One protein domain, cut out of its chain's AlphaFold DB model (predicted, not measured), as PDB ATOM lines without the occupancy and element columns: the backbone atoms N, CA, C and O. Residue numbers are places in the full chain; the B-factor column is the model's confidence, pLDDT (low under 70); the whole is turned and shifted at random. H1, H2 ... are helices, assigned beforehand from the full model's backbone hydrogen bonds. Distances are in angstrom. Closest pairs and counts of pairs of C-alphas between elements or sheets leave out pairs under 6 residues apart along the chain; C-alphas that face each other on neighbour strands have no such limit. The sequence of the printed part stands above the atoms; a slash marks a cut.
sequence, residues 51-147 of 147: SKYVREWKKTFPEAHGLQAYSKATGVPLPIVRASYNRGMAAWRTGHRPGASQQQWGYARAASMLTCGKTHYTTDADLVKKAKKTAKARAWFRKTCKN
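AT A GLANCE: This is residues 51 to 147 of the 147 residues of the protein "DUF5824 domain-containing protein" of viral metagenome (UniProt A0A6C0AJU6). This is a compact cluster of crossed helices: H3 and H4, the two longest, cross as a pair in the core, and shorter helices are set round them. H1 packs across H4, H2 and H6 pack on the first part of H3, the one-turn H5 makes a corner with the end of H4, and H7 and the link of residues 93 to 101 lie towards opposite ends of the longest axis. The printed part has 97 residues with seven named helices, H1 to H7 in order along the chain, and no named strand; its class is all helix. The radius of gyration of the C-alphas is 12.4 A, and the C-alphas span 37 by 27 by 25 A.

HOW THE PARTS SIT: H1, residues 52 to 60, touches H4, residues 102 to 114, with residues 107 to 112 of H4 alone; the closest C-alphas, those of Tyr 53 and Ser 112, are 5.3 A apart. The two run the same way at a steep tilt of 62 degrees. H1 is apart from H2, residues 66 to 74, although a tight link joins them. H2 touches H3, residues 78 to 92, with residues 78 to 82 of H3 alone; the C-alphas of Ser 71 and Leu 78 come closest at 5.1 A, and the lines stand at a steep tilt of 50 degrees, opposite ways. H3 and H4 are the hubs, touching three helices each. They touch each other with 28 pairs of C-alphas within 8 A, the closest being those of Gly 88 and Gly 106 at 4.1 A, and run opposite ways at a steep tilt of 49 degrees. H5, residues 118 to 121, touches H4 only at the corner, where the closest C-alphas, of Met 113 and His 120, are 4.1 A apart. H6, residues 125 to 131, touches residues 80 to 84 of H3 alone, at a shallow tilt of 21 degrees, opposite ways; the closest C-alphas are those of Ile 80 and Leu 127, 6.2 A apart. H7, residues 135 to 144, only just touches H2, with 3 pairs of C-alphas within 8 A, the closest those of Thr 74 and Trp 140 at 5.8 A, about perpendicular at 85 degrees. H7 is close to H6 but not clearly touching it, with the C-alphas of Ala 131 and Ala 137 closest at 5.8 A, and it is apart from H3. In H1, H2, H3, H4, H6 and H7 every O i to N i+4 pair is within hydrogen-bond range; H5 is too short for such a pair, and its one O i to N i+3 pair is within range.

IN THESE COORDINATES: H1, 12.5 A from first to last C-alpha, begins at C-alpha 52 at (97.348, 14.761, -16.922). H2 measures 12.6 A in the same way. H3, the longest helix, measures 21.1 A and begins at C-alpha 78 at (90.688, 29.903, -31.494). H4 measures 18.7 A, H5 5.7 A, H6 9.7 A and H7 14.2 A. H7 ends at C-alpha 144 at (87.197, 12.322, -29.007).

THE WHOLE: The two C-alphas farthest apart are those of Pro 98 and Ala 135, at 38.5 A. The printed part has no cut, and it ends at Asn 147, the chain's last residue. The link from H3 to H4, nine residues, is short but not tight; the other links between helices are tight. The mean pLDDT of the printed part is 95.9, and residue 147 is under 70.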
ATOM      1  N   SER A  51     100.200  18.610 -15.920       93.81
ATOM      2  CA  SER A  51      98.803  18.160 -15.873       93.81
ATOM      3  C   SER A  51      98.614  16.851 -16.639       93.81
ATOM      4  O   SER A  51      99.223  16.677 -17.692       93.81
ATOM      5  N   LYS A  52      97.709  15.976 -16.173       94.75
ATOM      6  CA  LYS A  52      97.348  14.761 -16.922       94.75
ATOM      7  C   LYS A  52      96.861  15.091 -18.335       94.75
ATOM      8  O   LYS A  52      97.373  14.511 -19.278       94.75
ATOM      9  N   TYR A  53      96.029  16.126 -18.461       95.44
ATOM     10  CA  TYR A  53      95.462  16.577 -19.732       95.44
ATOM     11  C   TYR A  53      96.520  17.115 -20.693       95.44
ATOM     12  O   TYR A  53      96.424  16.914 -21.891       95.44
ATOM     13  N   VAL A  54      97.564  17.775 -20.175       96.19
ATOM     14  CA  VAL A  54      98.672  18.256 -21.018       96.19
ATOM     15  C   VAL A  54      99.557  17.093 -21.461       96.19
ATOM     16  O   VAL A  54     100.042  17.099 -22.582       96.19
ATOM     17  N   ARG A  55      99.764  16.079 -20.610       96.00
ATOM     18  CA  ARG A  55     100.488  14.866 -21.022       96.00
ATOM     19  C   ARG A  55      99.713  14.097 -22.090       96.00
ATOM     20  O   ARG A  55     100.316  13.701 -23.072       96.00
ATOM     21  N   GLU A  56      98.409  13.904 -21.901       94.25
ATOM     22  CA  GLU A  56      97.524  13.274 -22.894       94.25
ATOM     23  C   GLU A  56      97.542  14.060 -24.204       94.25
ATOM     24  O   GLU A  56      97.799  13.481 -25.252       94.25
ATOM     25  N   TRP A  57      97.408  15.388 -24.130       95.56
ATOM     26  CA  TRP A  57      97.529  16.262 -25.293       95.56
ATOM     27  C   TRP A  57      98.846  16.056 -26.042       95.56
ATOM     28  O   TRP A  57      98.821  15.820 -27.240       95.56
ATOM     29  N   LYS A  58      99.987  16.090 -25.344       95.50
ATOM     30  CA  LYS A  58     101.307  15.890 -25.962       95.50
ATOM     31  C   LYS A  58     101.486  14.499 -26.571       95.50
ATOM     32  O   LYS A  58     102.231  14.366 -27.528       95.50
ATOM     33  N   LYS A  59     100.826  13.472 -26.029       94.56
ATOM     34  CA  LYS A  59     100.845  12.125 -26.619       94.56
ATOM     35  C   LYS A  59     100.085  12.078 -27.943       94.56
ATOM     36  O   LYS A  59     100.529  11.413 -28.865       94.56
ATOM     37  N   THR A  60      98.945  12.761 -28.029       93.31
ATOM     38  CA  THR A  60      98.118  12.797 -29.246       93.31
ATOM     39  C   THR A  60      98.644  13.795 -30.279       93.31
ATOM     40  O   THR A  60      98.537  13.559 -31.476       93.31
ATOM     41  N   PHE A  61      99.206  14.909 -29.817       95.12
ATOM     42  CA  PHE A  61      99.664  16.025 -30.633       95.12
ATOM     43  C   PHE A  61     101.025  16.535 -30.130       95.12
ATOM     44  O   PHE A  61     101.076  17.568 -29.449       95.12
ATOM     45  N   PRO A  62     102.127  15.824 -30.432       94.00
ATOM     46  CA  PRO A  62     103.459  16.181 -29.940       94.00
ATOM     47  C   PRO A  62     103.878  17.591 -30.373       94.00
ATOM     48  O   PRO A  62     104.281  18.375 -29.520       94.00
ATOM     49  N   GLU A  63     103.620  17.952 -31.634       92.50
ATOM     50  CA  GLU A  63     104.017  19.237 -32.234       92.50
ATOM     51  C   GLU A  63     103.010  20.381 -32.008       92.50
ATOM     52  O   GLU A  63     103.249  21.532 -32.380       92.50
ATOM     53  N   ALA A  64     101.839  20.106 -31.418       93.56
ATOM     54  CA  ALA A  64     100.797  21.122 -31.274       93.56
ATOM     55  C   ALA A  64     101.018  21.985 -30.026       93.56
ATOM     56  O   ALA A  64     100.368  21.807 -28.987       93.56
ATOM     57  N   HIS A  65     101.933  22.944 -30.140       92.94
ATOM     58  CA  HIS A  65     102.258  23.902 -29.089       92.94
ATOM     59  C   HIS A  65     101.458  25.205 -29.224       92.94
ATOM     60  O   HIS A  65     101.361  25.801 -30.294       92.94
ATOM     61  N   GLY A  66     100.891  25.683 -28.115       95.56
ATOM     62  CA  GLY A  66     100.171  26.956 -28.087       95.56
ATOM     63  C   GLY A  66      98.705  26.878 -28.530       95.56
ATOM     64  O   GLY A  66      98.206  25.865 -29.020       95.56
ATOM     65  N   LEU A  67      97.978  27.980 -28.327       97.75
ATOM     66  CA  LEU A  67      96.526  28.018 -28.532       97.75
ATOM     67  C   LEU A  67      96.125  27.932 -30.011       97.75
ATOM     68  O   LEU A  67      95.093  27.329 -30.314       97.75
ATOM     69  N   GLN A  68      96.920  28.496 -30.933       98.00
ATOM     70  CA  GLN A  68      96.671  28.336 -32.371       98.00
ATOM     71  C   GLN A  68      96.780  26.870 -32.787       98.00
ATOM     72  O   GLN A  68      95.890  26.370 -33.471       98.00
ATOM     73  N   ALA A  69      97.814  26.159 -32.330       97.69
ATOM     74  CA  ALA A  69      97.978  24.750 -32.658       97.69
ATOM     75  C   ALA A  69      96.857  23.891 -32.057       97.69
ATOM     76  O   ALA A  69      96.344  23.002 -32.728       97.69
ATOM     77  N   TYR A  70      96.395  24.214 -30.843       98.12
ATOM     78  CA  TYR A  70      95.227  23.570 -30.230       98.12
ATOM     79  C   TYR A  70      93.965  23.744 -31.081       98.12
ATOM     80  O   TYR A  70      93.217  22.790 -31.306       98.12
ATOM     81  N   SER A  71      93.738  24.963 -31.571       98.38
ATOM     82  CA  SER A  71      92.621  25.270 -32.462       98.38
ATOM     83  C   SER A  71      92.734  24.514 -33.789       98.38
ATOM     84  O   SER A  71      91.771  23.873 -34.200       98.38
ATOM     85  N   LYS A  72      93.917  24.510 -34.416       97.94
ATOM     86  CA  LYS A  72      94.175  23.814 -35.687       97.94
ATOM     87  C   LYS A  72      93.994  22.298 -35.561       97.94
ATOM     88  O   LYS A  72      93.311  21.708 -36.388       97.94
ATOM     89  N   ALA A  73      94.548  21.691 -34.512       97.25
ATOM     90  CA  ALA A  73      94.507  20.246 -34.283       97.25
ATOM     91  C   ALA A  73      93.086  19.706 -34.050       97.25
ATOM     92  O   ALA A  73      92.781  18.575 -34.414       97.25
ATOM     93  N   THR A  74      92.210  20.514 -33.448       97.31
ATOM     94  CA  THR A  74      90.859  20.085 -33.038       97.31
ATOM     95  C   THR A  74      89.748  20.666 -33.900       97.31
ATOM     96  O   THR A  74      88.595  20.264 -33.785       97.31
ATOM     97  N   GLY A  75      90.042  21.679 -34.714       97.56
ATOM     98  CA  GLY A  75      89.023  22.454 -35.413       97.56
ATOM     99  C   GLY A  75      88.102  23.264 -34.488       97.56
ATOM    100  O   GLY A  75      87.109  23.817 -34.961       97.56
ATOM    101  N   VAL A  76      88.402  23.355 -33.185       98.25
ATOM    102  CA  VAL A  76      87.691  24.237 -32.250       98.25
ATOM    103  C   VAL A  76      88.149  25.678 -32.488       98.25
ATOM    104  O   VAL A  76      89.358  25.918 -32.507       98.25
ATOM    105  N   PRO A  77      87.240  26.664 -32.630       98.44
ATOM    106  CA  PRO A  77      87.626  28.045 -32.913       98.44
ATOM    107  C   PRO A  77      88.603  28.623 -31.880       98.44
ATOM    108  O   PRO A  77      88.371  28.521 -30.671       98.44
ATOM    109  N   LEU A  78      89.663  29.292 -32.347       98.56
ATOM    110  CA  LEU A  78      90.688  29.903 -31.494       98.56
ATOM    111  C   LEU A  78      90.111  30.813 -30.392       98.56
ATOM    112  O   LEU A  78      90.582  30.698 -29.258       98.56
ATOM    113  N   PRO A  79      89.082  31.654 -30.639       98.62
ATOM    114  CA  PRO A  79      88.471  32.449 -29.573       98.62
ATOM    115  C   PRO A  79      87.918  31.601 -28.419       98.62
ATOM    116  O   PRO A  79      88.032  31.992 -27.259       98.62
ATOM    117  N   ILE A  80      87.386  30.409 -28.707       98.62
ATOM    118  CA  ILE A  80      86.862  29.490 -27.690       98.62
ATOM    119  C   ILE A  80      88.001  28.826 -26.906       98.62
ATOM    120  O   ILE A  80      87.956  28.772 -25.674       98.62
ATOM    121  N   VAL A  81      89.054  28.379 -27.596       98.62
ATOM    122  CA  VAL A  81      90.258  27.821 -26.954       98.62
ATOM    123  C   VAL A  81      90.901  28.862 -26.031       98.62
ATOM    124  O   VAL A  81      91.195  28.578 -24.868       98.62
ATOM    125  N   ARG A  82      91.047  30.099 -26.520       98.75
ATOM    126  CA  ARG A  82      91.572  31.238 -25.759       98.75
ATOM    127  C   ARG A  82      90.688  31.592 -24.567       98.75
ATOM    128  O   ARG A  82      91.214  31.877 -23.495       98.75
ATOM    129  N   ALA A  83      89.365  31.523 -24.702       98.62
ATOM    130  CA  ALA A  83      88.452  31.761 -23.586       98.62
ATOM    131  C   ALA A  83      88.645  30.740 -22.449       98.62
ATOM    132  O   ALA A  83      88.764  31.136 -21.290       98.62
ATOM    133  N   SER A  84      88.745  29.442 -22.761       98.50
ATOM    134  CA  SER A  84      89.014  28.398 -21.755       98.50
ATOM    135  C   SER A  84      90.378  28.602 -21.083       98.50
ATOM    136  O   SER A  84      90.489  28.579 -19.852       98.50
ATOM    137  N   TYR A  85      91.402  28.909 -21.879       98.56
ATOM    138  CA  TYR A  85      92.736  29.252 -21.396       98.56
ATOM    139  C   TYR A  85      92.717  30.436 -20.409       98.56
ATOM    140  O   TYR A  85      93.210  30.323 -19.281       98.56
ATOM    141  N   ASN A  86      92.063  31.540 -20.783       97.94
ATOM    142  CA  ASN A  86      91.936  32.741 -19.957       97.94
ATOM    143  C   ASN A  86      91.174  32.468 -18.655       97.94
ATOM    144  O   ASN A  86      91.586  32.934 -17.593       97.94
ATOM    145  N   ARG A  87      90.112  31.652 -18.690       97.81
ATOM    146  CA  ARG A  87      89.412  31.207 -17.473       97.81
ATOM    147  C   ARG A  87      90.326  30.420 -16.538       97.81
ATOM    148  O   ARG A  87      90.178  30.502 -15.321       97.81
ATOM    149  N   GLY A  88      91.275  29.662 -17.085       96.88
ATOM    150  CA  GLY A  88      92.288  28.952 -16.307       96.88
ATOM    151  C   GLY A  88      93.232  29.922 -15.610       96.88
ATOM    152  O   GLY A  88      93.374  29.864 -14.389       96.88
ATOM    153  N   MET A  89      93.799  30.866 -16.358       96.50
ATOM    154  CA  MET A  89      94.647  31.919 -15.792       96.50
ATOM    155  C   MET A  89      93.920  32.759 -14.731       96.50
ATOM    156  O   MET A  89      94.521  33.114 -13.717       96.50
ATOM    157  N   ALA A  90      92.630  33.037 -14.936       95.75
ATOM    158  CA  ALA A  90      91.779  33.754 -13.991       95.75
ATOM    159  C   ALA A  90      91.531  32.952 -12.707       95.75
ATOM    160  O   ALA A  90      91.615  33.504 -11.612       95.75
ATOM    161  N   ALA A  91      91.251  31.652 -12.817       94.94
ATOM    162  CA  ALA A  91      91.006  30.781 -11.667       94.94
ATOM    163  C   ALA A  91      92.266  30.546 -10.820       94.94
ATOM    164  O   ALA A  91      92.173  30.423  -9.600       94.94
ATOM    165  N   TRP A  92      93.445  30.528 -11.447       96.56
ATOM    166  CA  TRP A  92      94.723  30.318 -10.764       96.56
ATOM    167  C   TRP A  92      94.942  31.307  -9.607       96.56
ATOM    168  O   TRP A  92      95.449  30.936  -8.554       96.56
ATOM    169  N   ARG A  93      94.451  32.547  -9.734       94.75
ATOM    170  CA  ARG A  93      94.590  33.584  -8.698       94.75
ATOM    171  C   ARG A  93      93.962  33.202  -7.352       94.75
ATOM    172  O   ARG A  93      94.414  33.679  -6.314       94.75
ATOM    173  N   THR A  94      92.908  32.385  -7.356       93.44
ATOM    174  CA  THR A  94      92.165  31.991  -6.148       93.44
ATOM    175  C   THR A  94      92.478  30.569  -5.692       93.44
ATOM    176  O   THR A  94      92.071  30.189  -4.597       93.44
ATOM    177  N   GLY A  95      93.234  29.796  -6.474       93.44
ATOM    178  CA  GLY A  95      93.739  28.499  -6.048       93.44
ATOM    179  C   GLY A  95      94.179  27.596  -7.198       93.44
ATOM    180  O   GLY A  95      93.524  27.485  -8.235       93.44
ATOM    181  N   HIS A  96      95.264  26.872  -6.948       95.44
ATOM    182  CA  HIS A  96      95.915  25.956  -7.879       95.44
ATOM    183  C   HIS A  96      96.771  24.939  -7.118       95.44
ATOM    184  O   HIS A  96      97.027  25.085  -5.916       95.44
ATOM    185  N   ARG A  97      97.246  23.909  -7.830       94.81
ATOM    186  CA  ARG A  97      98.222  22.946  -7.289       94.81
ATOM    187  C   ARG A  97      99.530  23.672  -6.942       94.81
ATOM    188  O   ARG A  97      99.954  24.496  -7.755       94.81
ATOM    189  N   PRO A  98     100.172  23.353  -5.805       95.62
ATOM    190  CA  PRO A  98     101.466  23.920  -5.438       95.62
ATOM    191  C   PRO A  98     102.489  23.811  -6.576       95.62
ATOM    192  O   PRO A  98     102.574  22.771  -7.236       95.62
ATOM    193  N   GLY A  99     103.197  24.908  -6.849       94.94
ATOM    194  CA  GLY A  99     104.235  24.984  -7.888       94.94
ATOM    195  C   GLY A  99     103.726  25.029  -9.338       94.94
ATOM    196  O   GLY A  99     104.534  25.043 -10.264       94.94
ATOM    197  N   ALA A 100     102.410  25.034  -9.586       95.69
ATOM    198  CA  ALA A 100     101.881  25.192 -10.941       95.69
ATOM    199  C   ALA A 100     101.897  26.665 -11.370       95.69
ATOM    200  O   ALA A 100     101.347  27.511 -10.663       95.69
ATOM    201  N   SER A 101     102.451  26.972 -12.546       95.62
ATOM    202  CA  SER A 101     102.422  28.338 -13.081       95.62
ATOM    203  C   SER A 101     101.037  28.711 -13.622       95.62
ATOM    204  O   SER A 101     100.230  27.846 -13.981       95.62
ATOM    205  N   GLN A 102     100.766  30.015 -13.719       96.38
ATOM    206  CA  GLN A 102      99.509  30.531 -14.267       96.38
ATOM    207  C   GLN A 102      99.265  30.038 -15.703       96.38
ATOM    208  O   GLN A 102      98.173  29.565 -16.026       96.38
ATOM    209  N   GLN A 103     100.306  30.079 -16.540       96.31
ATOM    210  CA  GLN A 103     100.273  29.622 -17.932       96.31
ATOM    211  C   GLN A 103      99.963  28.123 -18.010       96.31
ATOM    212  O   GLN A 103      99.054  27.701 -18.725       96.31
ATOM    213  N   GLN A 104     100.652  27.301 -17.207       96.38
ATOM    214  CA  GLN A 104     100.392  25.860 -17.142       96.38
ATOM    215  C   GLN A 104      98.957  25.551 -16.716       96.38
ATOM    216  O   GLN A 104      98.376  24.570 -17.183       96.38
ATOM    217  N   TRP A 105      98.374  26.374 -15.844       96.88
ATOM    218  CA  TRP A 105      96.980  26.238 -15.436       96.88
ATOM    219  C   TRP A 105      96.012  26.529 -16.583       96.88
ATOM    220  O   TRP A 105      95.078  25.756 -16.806       96.88
ATOM    221  N   GLY A 106      96.271  27.598 -17.340       97.81
ATOM    222  CA  GLY A 106      95.531  27.942 -18.554       97.81
ATOM    223  C   GLY A 106      95.582  26.824 -19.594       97.81
ATOM    224  O   GLY A 106      94.538  26.327 -20.020       97.81
ATOM    225  N   TYR A 107      96.781  26.360 -19.954       98.06
ATOM    226  CA  TYR A 107      96.955  25.288 -20.942       98.06
ATOM    227  C   TYR A 107      96.335  23.969 -20.487       98.06
ATOM    228  O   TYR A 107      95.714  23.270 -21.285       98.06
ATOM    229  N   ALA A 108      96.445  23.629 -19.200       97.50
ATOM    230  CA  ALA A 108      95.821  22.430 -18.655       97.50
ATOM    231  C   ALA A 108      94.294  22.472 -18.730       97.50
ATOM    232  O   ALA A 108      93.676  21.434 -18.969       97.50
ATOM    233  N   ARG A 109      93.694  23.649 -18.531       97.94
ATOM    234  CA  ARG A 109      92.250  23.849 -18.658       97.94
ATOM    235  C   ARG A 109      91.783  23.749 -20.109       97.94
ATOM    236  O   ARG A 109      90.836  23.008 -20.365       97.94
ATOM    237  N   ALA A 110      92.486  24.400 -21.036       98.38
ATOM    238  CA  ALA A 110      92.197  24.300 -22.465       98.38
ATOM    239  C   ALA A 110      92.345  22.856 -22.971       98.38
ATOM    240  O   ALA A 110      91.431  22.338 -23.606       98.38
ATOM    241  N   ALA A 111      93.436  22.171 -22.610       98.00
ATOM    242  CA  ALA A 111      93.638  20.761 -22.950       98.00
ATOM    243  C   ALA A 111      92.503  19.892 -22.391       98.00
ATOM    244  O   ALA A 111      91.881  19.150 -23.137       98.00
ATOM    245  N   SER A 112      92.148  20.068 -21.112       97.75
ATOM    246  CA  SER A 112      91.012  19.372 -20.493       97.75
ATOM    247  C   SER A 112      89.684  19.629 -21.215       97.75
ATOM    248  O   SER A 112      88.836  18.750 -21.234       97.75
ATOM    249  N   MET A 113      89.450  20.810 -21.791       98.38
ATOM    250  CA  MET A 113      88.213  21.072 -22.535       98.38
ATOM    251  C   MET A 113      88.222  20.334 -23.880       98.38
ATOM    252  O   MET A 113      87.212  19.759 -24.286       98.38
ATOM    253  N   LEU A 114      89.366  20.350 -24.564       97.69
ATOM    254  CA  LEU A 114      89.525  19.790 -25.904       97.69
ATOM    255  C   LEU A 114      89.572  18.262 -25.920       97.69
ATOM    256  O   LEU A 114      89.040  17.661 -26.845       97.69
ATOM    257  N   THR A 115      90.151  17.637 -24.895       96.25
ATOM    258  CA  THR A 115      90.279  16.175 -24.775       96.25
ATOM    259  C   THR A 115      89.146  15.545 -23.959       96.25
ATOM    260  O   THR A 115      89.344  14.500 -23.347       96.25
ATOM    261  N   CYS A 116      87.985  16.206 -23.879       96.00
ATOM    262  CA  CYS A 116      86.812  15.728 -23.132       96.00
ATOM    263  C   CYS A 116      87.132  15.374 -21.663       96.00
ATOM    264  O   CYS A 116      86.694  14.377 -21.104       96.00
ATOM    265  N   GLY A 117      87.958  16.199 -21.025       95.69
ATOM    266  CA  GLY A 117      88.288  16.134 -19.608       95.69
ATOM    267  C   GLY A 117      87.261  16.839 -18.720       95.69
ATOM    268  O   GLY A 117      86.155  17.179 -19.126       95.69
ATOM    269  N   LYS A 118      87.638  17.127 -17.468       94.88
ATOM    270  CA  LYS A 118      86.699  17.650 -16.458       94.88
ATOM    271  C   LYS A 118      86.058  18.970 -16.885       94.88
ATOM    272  O   LYS A 118      84.863  19.167 -16.692       94.88
ATOM    273  N   THR A 119      86.847  19.882 -17.443       96.88
ATOM    274  CA  THR A 119      86.369  21.221 -17.826       96.88
ATOM    275  C   THR A 119      85.408  21.187 -19.010       96.88
ATOM    276  O   THR A 119      84.520  22.031 -19.048       96.88
ATOM    277  N   HIS A 120      85.506  20.183 -19.892       97.69
ATOM    278  CA  HIS A 120      84.562  19.962 -20.992       97.69
ATOM    279  C   HIS A 120      83.119  19.833 -20.487       97.69
ATOM    280  O   HIS A 120      82.214  20.459 -21.027       97.69
ATOM    281  N   TYR A 121      82.922  19.056 -19.418       96.94
ATOM    282  CA  TYR A 121      81.597  18.750 -18.868       96.94
ATOM    283  C   TYR A 121      81.166  19.676 -17.728       96.94
ATOM    284  O   TYR A 121      80.047  19.575 -17.243       96.94
ATOM    285  N   THR A 122      82.051  20.565 -17.268       95.62
ATOM    286  CA  THR A 122      81.776  21.427 -16.111       95.62
ATOM    287  C   THR A 122      82.017  22.891 -16.453       95.62
ATOM    288  O   THR A 122      81.201  23.539 -17.099       95.62
ATOM    289  N   THR A 123      83.158  23.433 -16.044       95.19
ATOM    290  CA  THR A 123      83.409  24.873 -16.004       95.19
ATOM    291  C   THR A 123      83.546  25.537 -17.375       95.19
ATOM    292  O   THR A 123      83.582  26.763 -17.432       95.19
ATOM    293  N   ASP A 124      83.687  24.756 -18.450       98.31
ATOM    294  CA  ASP A 124      83.745  25.226 -19.839       98.31
ATOM    295  C   ASP A 124      82.664  24.566 -20.722       98.31
ATOM    296  O   ASP A 124      82.742  24.626 -21.948       98.31
ATOM    297  N   ALA A 125      81.624  23.966 -20.130       98.25
ATOM    298  CA  ALA A 125      80.539  23.336 -20.886       98.25
ATOM    299  C   ALA A 125      79.792  24.334 -21.792       98.25
ATOM    300  O   ALA A 125      79.364  23.988 -22.893       98.25
ATOM    301  N   ASP A 126      79.677  25.597 -21.379       98.44
ATOM    302  CA  ASP A 126      79.119  26.674 -22.201       98.44
ATOM    303  C   ASP A 126      79.983  26.967 -23.442       98.44
ATOM    304  O   ASP A 126      79.458  27.191 -24.533       98.44
ATOM    305  N   LEU A 127      81.311  26.908 -23.302       98.56
ATOM    306  CA  LEU A 127      82.257  27.065 -24.405       98.56
ATOM    307  C   LEU A 127      82.176  25.888 -25.375       98.56
ATOM    308  O   LEU A 127      82.179  26.095 -26.587       98.56
ATOM    309  N   VAL A 128      82.027  24.665 -24.861       98.19
ATOM    310  CA  VAL A 128      81.805  23.466 -25.680       98.19
ATOM    311  C   VAL A 128      80.506  23.585 -26.480       98.19
ATOM    312  O   VAL A 128      80.512  23.338 -27.688       98.19
ATOM    313  N   LYS A 129      79.402  24.011 -25.847       98.19
ATOM    314  CA  LYS A 129      78.120  24.260 -26.533       98.19
ATOM    315  C   LYS A 129      78.286  25.270 -27.674       98.19
ATOM    316  O   LYS A 129      77.819  25.021 -28.781       98.19
ATOM    317  N   LYS A 130      79.008  26.373 -27.436       98.25
ATOM    318  CA  LYS A 130      79.330  27.372 -28.471       98.25
ATOM    319  C   LYS A 130      80.193  26.786 -29.592       98.25
ATOM    320  O   LYS A 130      79.892  27.009 -30.758       98.25
ATOM    321  N   ALA A 131      81.221  26.006 -29.262       97.75
ATOM    322  CA  ALA A 131      82.110  25.390 -30.246       97.75
ATOM    323  C   ALA A 131      81.368  24.428 -31.187       97.75
ATOM    324  O   ALA A 131      81.571  24.493 -32.400       97.75
ATOM    325  N   LYS A 132      80.463  23.591 -30.654       97.06
ATOM    326  CA  LYS A 132      79.674  22.598 -31.414       97.06
ATOM    327  C   LYS A 132      78.758  23.204 -32.494       97.06
ATOM    328  O   LYS A 132      78.259  22.460 -33.343       97.06
ATOM    329  N   LYS A 133      78.574  24.532 -32.517       97.06
ATOM    330  CA  LYS A 133      77.935  25.242 -33.639       97.06
ATOM    331  C   LYS A 133      78.727  25.096 -34.943       97.06
ATOM    332  O   LYS A 133      78.125  25.051 -36.006       97.06
ATOM    333  N   THR A 134      80.048  24.933 -34.865       97.25
ATOM    334  CA  THR A 134      80.899  24.657 -36.033       97.25
ATOM    335  C   THR A 134      80.991  23.156 -36.314       97.25
ATOM    336  O   THR A 134      81.122  22.349 -35.388       97.25
ATOM    337  N   ALA A 135      80.957  22.770 -37.592       97.50
ATOM    338  CA  ALA A 135      81.017  21.364 -38.002       97.50
ATOM    339  C   ALA A 135      82.322  20.681 -37.557       97.50
ATOM    340  O   ALA A 135      82.281  19.583 -37.003       97.50
ATOM    341  N   LYS A 136      83.469  21.364 -37.706       97.56
ATOM    342  CA  LYS A 136      84.793  20.831 -37.335       97.56
ATOM    343  C   LYS A 136      84.892  20.504 -35.842       97.56
ATOM    344  O   LYS A 136      85.232  19.382 -35.484       97.56
ATOM    345  N   ALA A 137      84.508  21.439 -34.969       97.12
ATOM    346  CA  ALA A 137      84.505  21.196 -33.527       97.12
ATOM    347  C   ALA A 137      83.522  20.088 -33.123       97.12
ATOM    348  O   ALA A 137      83.808  19.292 -32.230       97.12
ATOM    349  N   ARG A 138      82.351  20.023 -33.773       96.88
ATOM    350  CA  ARG A 138      81.360  18.970 -33.520       96.88
ATOM    351  C   ARG A 138      81.912  17.592 -33.882       96.88
ATOM    352  O   ARG A 138      81.788  16.677 -33.072       96.88
ATOM    353  N   ALA A 139      82.542  17.466 -35.049       97.19
ATOM    354  CA  ALA A 139      83.194  16.238 -35.491       97.19
ATOM    355  C   ALA A 139      84.321  15.827 -34.533       97.19
ATOM    356  O   ALA A 139      84.369  14.677 -34.101       97.19
ATOM    357  N   TRP A 140      85.161  16.781 -34.118       97.00
ATOM    358  CA  TRP A 140      86.220  16.538 -33.140       97.00
ATOM    359  C   TRP A 140      85.689  15.990 -31.816       97.00
ATOM    360  O   TRP A 140      86.159  14.954 -31.345       97.00
ATOM    361  N   PHE A 141      84.693  16.648 -31.218       96.69
ATOM    362  CA  PHE A 141      84.138  16.196 -29.943       96.69
ATOM    363  C   PHE A 141      83.385  14.874 -30.065       96.69
ATOM    364  O   PHE A 141      83.462  14.075 -29.144       96.69
ATOM    365  N   ARG A 142      82.715  14.606 -31.193       95.31
ATOM    366  CA  ARG A 142      82.086  13.301 -31.452       95.31
ATOM    367  C   ARG A 142      83.120  12.175 -31.542       95.31
ATOM    368  O   ARG A 142      82.869  11.093 -31.039       95.31
ATOM    369  N   LYS A 143      84.273  12.434 -32.166       94.50
ATOM    370  CA  LYS A 143      85.380  11.470 -32.270       94.50
ATOM    371  C   LYS A 143      86.087  11.246 -30.928       94.50
ATOM    372  O   LYS A 143      86.512  10.138 -30.631       94.50
ATOM    373  N   THR A 144      86.288  12.318 -30.166       93.19
ATOM    374  CA  THR A 144      87.197  12.322 -29.007       93.19
ATOM    375  C   THR A 144      86.493  11.983 -27.702       93.19
ATOM    376  O   THR A 144      87.081  11.334 -26.837       93.19
ATOM    377  N   CYS A 145      85.256  12.445 -27.523       92.31
ATOM    378  CA  CYS A 145      84.502  12.147 -26.318       92.31
ATOM    379  C   CYS A 145      83.977  10.720 -26.446       92.31
ATOM    380  O   CYS A 145      83.147  10.446 -27.308       92.31
ATOM    381  N   LYS A 146      84.480   9.819 -25.600       73.62
ATOM    382  CA  LYS A 146      83.880   8.497 -25.442       73.62
ATOM    383  C   LYS A 146      82.469   8.710 -24.891       73.62
ATOM    384  O   LYS A 146      82.334   9.392 -23.871       73.62
ATOM    385  N   ASN A 147      81.465   8.237 -25.626       55.16
ATOM    386  CA  ASN A 147      80.115   8.079 -25.089       55.16
ATOM    387  C   ASN A 147      80.153   7.051 -23.960       55.16
ATOM    388  O   ASN A 147      80.900   6.057 -24.120       55.16
TER     389      ASN A 147